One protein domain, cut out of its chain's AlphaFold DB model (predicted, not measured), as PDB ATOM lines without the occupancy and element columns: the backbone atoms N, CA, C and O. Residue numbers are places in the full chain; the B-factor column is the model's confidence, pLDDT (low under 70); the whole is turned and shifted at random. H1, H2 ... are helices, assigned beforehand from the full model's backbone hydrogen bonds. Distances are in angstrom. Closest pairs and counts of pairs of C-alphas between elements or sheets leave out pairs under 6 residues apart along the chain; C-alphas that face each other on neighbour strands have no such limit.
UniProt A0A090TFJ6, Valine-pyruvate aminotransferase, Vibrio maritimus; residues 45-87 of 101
ATOM      1  N   ALA A  45     145.610  92.733 147.041       92.06
ATOM      2  CA  ALA A  45     144.970  93.548 146.004       92.06
ATOM      3  C   ALA A  45     143.929  94.538 146.566       92.06
ATOM      4  O   ALA A  45     143.801  95.659 146.079       92.06
ATOM      5  N   MET A  46     143.198  94.147 147.619       92.88
ATOM      6  CA  MET A  46     142.254  95.049 148.286       92.88
ATOM      7  C   MET A  46     142.983  96.111 149.107       92.88
ATOM      8  O   MET A  46     142.543  97.258 149.137       92.88
ATOM      9  N   LEU A  47     144.099  95.757 149.751       92.75
ATOM     10  CA  LEU A  47     144.917  96.722 150.485       92.75
ATOM     11  C   LEU A  47     145.482  97.790 149.544       92.75
ATOM     12  O   LEU A  47     145.328  98.973 149.830       92.75
ATOM     13  N   GLU A  48     146.061  97.396 148.409       94.88
ATOM     14  CA  GLU A  48     146.560  98.332 147.389       94.88
ATOM     15  C   GLU A  48     145.463  99.284 146.907       94.88
ATOM     16  O   GLU A  48     145.662 100.500 146.860       94.88
ATOM     17  N   TYR A  49     144.273  98.747 146.636       94.12
ATOM     18  CA  TYR A  49     143.118  99.557 146.276       94.12
ATOM     19  C   TYR A  49     142.744 100.562 147.379       94.12
ATOM     20  O   TYR A  49     142.549 101.744 147.090       94.12
ATOM     21  N   PHE A  50     142.683 100.135 148.647       93.31
ATOM     22  CA  PHE A  50     142.388 101.040 149.761       93.31
ATOM     23  C   PHE A  50     143.462 102.113 149.945       93.31
ATOM     24  O   PHE A  50     143.122 103.258 150.246       93.31
ATOM     25  N   HIS A  51     144.735 101.776 149.735       93.81
ATOM     26  CA  HIS A  51     145.835 102.737 149.759       93.81
ATOM     27  C   HIS A  51     145.667 103.806 148.675       93.81
ATOM     28  O   HIS A  51     145.713 104.998 148.990       93.81
ATOM     29  N   GLN A  52     145.400 103.401 147.431       94.75
ATOM     30  CA  GLN A  52     145.191 104.341 146.331       94.75
ATOM     31  C   GLN A  52     143.956 105.219 146.565       94.75
ATOM     32  O   GLN A  52     144.047 106.443 146.502       94.75
ATOM     33  N   ALA A  53     142.820 104.610 146.915       92.94
ATOM     34  CA  ALA A  53     141.576 105.336 147.165       92.94
ATOM     35  C   ALA A  53     141.726 106.353 148.308       92.94
ATOM     36  O   ALA A  53     141.212 107.469 148.224       92.94
ATOM     37  N   SER A  54     142.454 105.985 149.364       92.44
ATOM     38  CA  SER A  54     142.717 106.877 150.495       92.44
ATOM     39  C   SER A  54     143.644 108.030 150.108       92.44
ATOM     40  O   SER A  54     143.413 109.156 150.540       92.44
ATOM     41  N   SER A  55     144.653 107.776 149.266       94.25
ATOM     42  CA  SER A  55     145.535 108.817 148.721       94.25
ATOM     43  C   SER A  55     144.763 109.824 147.865       94.25
ATOM     44  O   SER A  55     144.937 111.031 148.028       94.25
ATOM     45  N   ASP A  56     143.870 109.346 146.998       93.69
ATOM     46  CA  ASP A  56     143.055 110.204 146.133       93.69
ATOM     47  C   ASP A  56     142.105 111.092 146.953       93.69
ATOM     48  O   ASP A  56     141.989 112.290 146.692       93.69
ATOM     49  N   LEU A  57     141.453 110.518 147.972       91.62
ATOM     50  CA  LEU A  57     140.560 111.253 148.877       91.62
ATOM     51  C   LEU A  57     141.316 112.252 149.760       91.62
ATOM     52  O   LEU A  57     140.776 113.297 150.124       91.62
ATOM     53  N   LEU A  58     142.558 111.937 150.133       92.81
ATOM     54  CA  LEU A  58     143.413 112.866 150.861       92.81
ATOM     55  C   LEU A  58     143.810 114.048 149.971       92.81
ATOM     56  O   LEU A  58     143.704 115.192 150.407       92.81
ATOM     57  N   ALA A  59     144.205 113.780 148.725       93.19
ATOM     58  CA  ALA A  59     144.579 114.808 147.757       93.19
ATOM     59  C   ALA A  59     143.406 115.735 147.395       93.19
ATOM     60  O   ALA A  59     143.613 116.932 147.207       93.19
ATOM     61  N   SER A  60     142.175 115.214 147.334       90.38
ATOM     62  CA  SER A  60     140.974 116.024 147.085       90.38
ATOM     63  C   SER A  60     140.475 116.795 148.315       90.38
ATOM     64  O   SER A  60     139.569 117.619 148.193       90.38
ATOM     65  N   GLY A  61     141.037 116.541 149.504       87.69
ATOM     66  CA  GLY A  61     140.574 117.105 150.775       87.69
ATOM     67  C   GLY A  61     139.287 116.469 151.318       87.69
ATOM     68  O   GLY A  61     138.892 116.769 152.447       87.69
ATOM     69  N   GLU A  62     138.660 115.551 150.570       84.31
ATOM     70  CA  GLU A  62     137.448 114.826 150.976       84.31
ATOM     71  C   GLU A  62     137.698 113.970 152.225       84.31
ATOM     72  O   GLU A  62     136.845 113.900 153.110       84.31
ATOM     73  N   LEU A  63     138.884 113.359 152.347       85.56
ATOM     74  CA  LEU A  63     139.236 112.557 153.524       85.56
ATOM     75  C   LEU A  63     139.302 113.418 154.791       85.56
ATOM     76  O   LEU A  63     138.789 113.026 155.838       85.56
ATOM     77  N   VAL A  64     139.894 114.611 154.692       86.25
ATOM     78  CA  VAL A  64     139.988 115.556 155.814       86.25
ATOM     79  C   VAL A  64     138.601 116.077 156.180       86.25
ATOM     80  O   VAL A  64     138.257 116.117 157.360       86.25
ATOM     81  N   ALA A  65     137.771 116.400 155.186       83.44
ATOM     82  CA  ALA A  65     136.393 116.830 155.404       83.44
ATOM     83  C   ALA A  65     135.544 115.748 156.101       83.44
ATOM     84  O   ALA A  65     134.804 116.063 157.039       83.44
ATOM     85  N   ALA A  66     135.695 114.481 155.700       81.88
ATOM     86  CA  ALA A  66     134.996 113.344 156.293       81.88
ATOM     87  C   ALA A  66     135.404 113.081 157.752       81.88
ATOM     88  O   ALA A  66     134.560 112.697 158.560       81.88
ATOM     89  N   MET A  67     136.678 113.293 158.100       84.12
ATOM     90  CA  MET A  67     137.170 113.146 159.477       84.12
ATOM     91  C   MET A  67     136.811 114.345 160.363       84.12
ATOM     92  O   MET A  67     136.511 114.167 161.541       84.12
ATOM     93  N   ALA A  68     136.827 115.561 159.809       81.69
ATOM     94  CA  ALA A  68     136.578 116.791 160.557       81.69
ATOM     95  C   ALA A  68     135.087 117.077 160.796       81.69
ATOM     96  O   ALA A  68     134.747 117.785 161.744       81.69
ATOM     97  N   THR A  69     134.187 116.545 159.962       65.19
ATOM     98  CA  THR A  69     132.762 116.886 160.037       65.19
ATOM     99  C   THR A  69     131.944 115.765 160.670       65.19
ATOM    100  O   THR A  69     131.710 114.716 160.071       65.19
ATOM    101  N   THR A  70     131.411 116.003 161.870       53.78
ATOM    102  CA  THR A  70     130.394 115.129 162.461       53.78
ATOM    103  C   THR A  70     129.077 115.281 161.687       53.78
ATOM    104  O   THR A  70     128.390 116.289 161.813       53.78
ATOM    105  N   MET A  71     128.722 114.250 160.914       51.84
ATOM    106  CA  MET A  71     127.439 114.054 160.217       51.84
ATOM    107  C   MET A  71     127.149 114.922 158.977       51.84
ATOM    108  O   MET A  71     126.214 115.722 158.966       51.84
ATOM    109  N   VAL A  72     127.807 114.639 157.848       52.22
ATOM    110  CA  VAL A  72     127.283 115.064 156.534       52.22
ATOM    111  C   VAL A  72     126.326 114.001 155.986       52.22
ATOM    112  O   VAL A  72     126.710 113.062 155.289       52.22
ATOM    113  N   HIS A  73     125.029 114.176 156.259       53.50
ATOM    114  CA  HIS A  73     123.940 113.375 155.670       53.50
ATOM    115  C   HIS A  73     123.898 113.455 154.124       53.50
ATOM    116  O   HIS A  73     123.279 112.622 153.470       53.50
ATOM    117  N   LYS A  74     124.594 114.433 153.523       47.22
ATOM    118  CA  LYS A  74     124.652 114.670 152.071       47.22
ATOM    119  C   LYS A  74     125.734 113.877 151.322       47.22
ATOM    120  O   LYS A  74     125.622 113.710 150.112       47.22
ATOM    121  N   GLU A  75     126.759 113.372 152.006       52.31
ATOM    122  CA  GLU A  75     127.972 112.823 151.367       52.31
ATOM    123  C   GLU A  75     127.979 111.288 151.317       52.31
ATOM    124  O   GLU A  75     128.530 110.682 150.396       52.31
ATOM    125  N   LYS A  76     127.225 110.656 152.229       50.28
ATOM    126  CA  LYS A  76     127.013 109.200 152.281       50.28
ATOM    127  C   LYS A  76     126.446 108.634 150.968       50.28
ATOM    128  O   LYS A  76     126.785 107.517 150.599       50.28
ATOM    129  N   MET A  77     125.645 109.412 150.232       45.00
ATOM    130  CA  MET A  77     125.055 108.996 148.950       45.00
ATOM    131  C   MET A  77     126.063 109.018 147.783       45.00
ATOM    132  O   MET A  77     125.959 108.195 146.878       45.00
ATOM    133  N   ARG A  78     127.061 109.919 147.792       54.09
ATOM    134  CA  ARG A  78     128.100 109.978 146.739       54.09
ATOM    135  C   ARG A  78     129.171 108.907 146.921       54.09
ATOM    136  O   ARG A  78     129.542 108.257 145.948       54.09
ATOM    137  N   LEU A  79     129.629 108.695 148.156       54.28
ATOM    138  CA  LEU A  79     130.613 107.655 148.482       54.28
ATOM    139  C   LEU A  79     130.066 106.243 148.217       54.28
ATOM    140  O   LEU A  79     130.786 105.406 147.677       54.28
ATOM    141  N   LEU A  80     128.778 105.998 148.496       51.91
ATOM    142  CA  LEU A  80     128.125 104.726 148.162       51.91
ATOM    143  C   LEU A  80     128.094 104.481 146.643       51.91
ATOM    144  O   LEU A  80     128.378 103.376 146.193       51.91
ATOM    145  N   ASN A  81     127.827 105.522 145.847       50.97
ATOM    146  CA  ASN A  81     127.769 105.413 144.388       50.97
ATOM    147  C   ASN A  81     129.158 105.195 143.751       50.97
ATOM    148  O   ASN A  81     129.279 104.500 142.746       50.97
ATOM    149  N   ARG A  82     130.224 105.737 144.359       55.75
ATOM    150  CA  ARG A  82     131.620 105.522 143.929       55.75
ATOM    151  C   ARG A  82     132.138 104.134 144.340       55.75
ATOM    152  O   ARG A  82     132.825 103.495 143.553       55.75
ATOM    153  N   SER A  83     131.725 103.629 145.507       53.00
ATOM    154  CA  SER A  83     132.013 102.258 145.967       53.00
ATOM    155  C   SER A  83     131.348 101.186 145.087       53.00
ATOM    156  O   SER A  83     131.998 100.218 144.692       53.00
ATOM    157  N   LEU A  84     130.094 101.402 144.663       50.66
ATOM    158  CA  LEU A  84     129.401 100.513 143.716       50.66
ATOM    159  C   LEU A  84     130.123 100.407 142.363       50.66
ATOM    160  O   LEU A  84     130.132  99.334 141.763       50.66
ATOM    161  N   ASN A  85     130.770 101.484 141.909       50.53
ATOM    162  CA  ASN A  85     131.518 101.491 140.651       50.53
ATOM    163  C   ASN A  85     132.915 100.851 140.773       50.53
ATOM    164  O   ASN A  85     133.457 100.374 139.784       50.53
ATOM    165  N   CYS A  86     133.493 100.801 141.978       47.47
ATOM    166  CA  CYS A  86     134.762 100.111 142.231       47.47
ATOM    167  C   CYS A  86     134.604  98.604 142.485       47.47
ATOM    168  O   CYS A  86     135.536  97.852 142.214       47.47
ATOM    169  N   CYS A  87     133.427  98.140 142.920       38.03
ATOM    170  CA  CYS A  87     133.099  96.707 142.954       38.03
ATOM    171  C   CYS A  87     132.825  96.102 141.564       38.03
ATOM    172  O   CYS A  87     132.744  94.880 141.441       38.03
TER     173      CYS A  87
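This is residues 45 to 87 of the 101 residues of the protein "Valine-pyruvate aminotransferase" of Vibrio maritimus (UniProt A0A090TFJ6). The model is an open U of three helices: the long H1 makes one arm, H2 turns the corner at its end, and the link after H2, of which residues 69 to 74 stand free, leads to H3, which folds back as the second arm with a gap between it and H1. The printed part has 43 residues with three named helices, in the order H1, H2, H3, and no named strand; the class is all helix. It is only just loose, close to compact, with a radius of gyration of the C-alphas of 11.1 A. The outline is elongated, with spans of 31 by 20 by 14 A.

H1, residues 45 to 59, begins with C-alpha 45 at (144.970, 93.548, 146.004) and measures 21.3 A from first to last C-alpha. H2, residues 62 to 68, measures 9.8 A and begins with C-alpha 62 at (137.448, 114.826, 150.976). H3, residues 76 to 86, measures 15.6 A and ends with C-alpha 86 at (134.762, 100.111, 142.231).

H1 and H2 only just touch, with 3 pairs of C-alphas within 8 A, and only at the corner by their tight link of 2 residues. H1 touches H2 with residues 54 to 58 alone. The closest C-alphas of the two are those of Leu 57 and Leu 63, 5.0 A apart. Their lines are about perpendicular, at 78 degrees. H3 is apart from H1 and from H2. In H1, H2 and H3 every O i to N i+4 pair is within hydrogen-bond range.

The two C-alphas farthest apart are those of Ala 45 and Thr 70, at 30.8 A. The printed part has no cut. The link from H2 to H3, 7 residues, is short but not tight. Residues 67 to 74 stand free, as do residues 77 to 85, which belong to H3. The mean pLDDT of the printed part is 73.1, and residues 69 to 87 are under 70; H3 has a mean of 51.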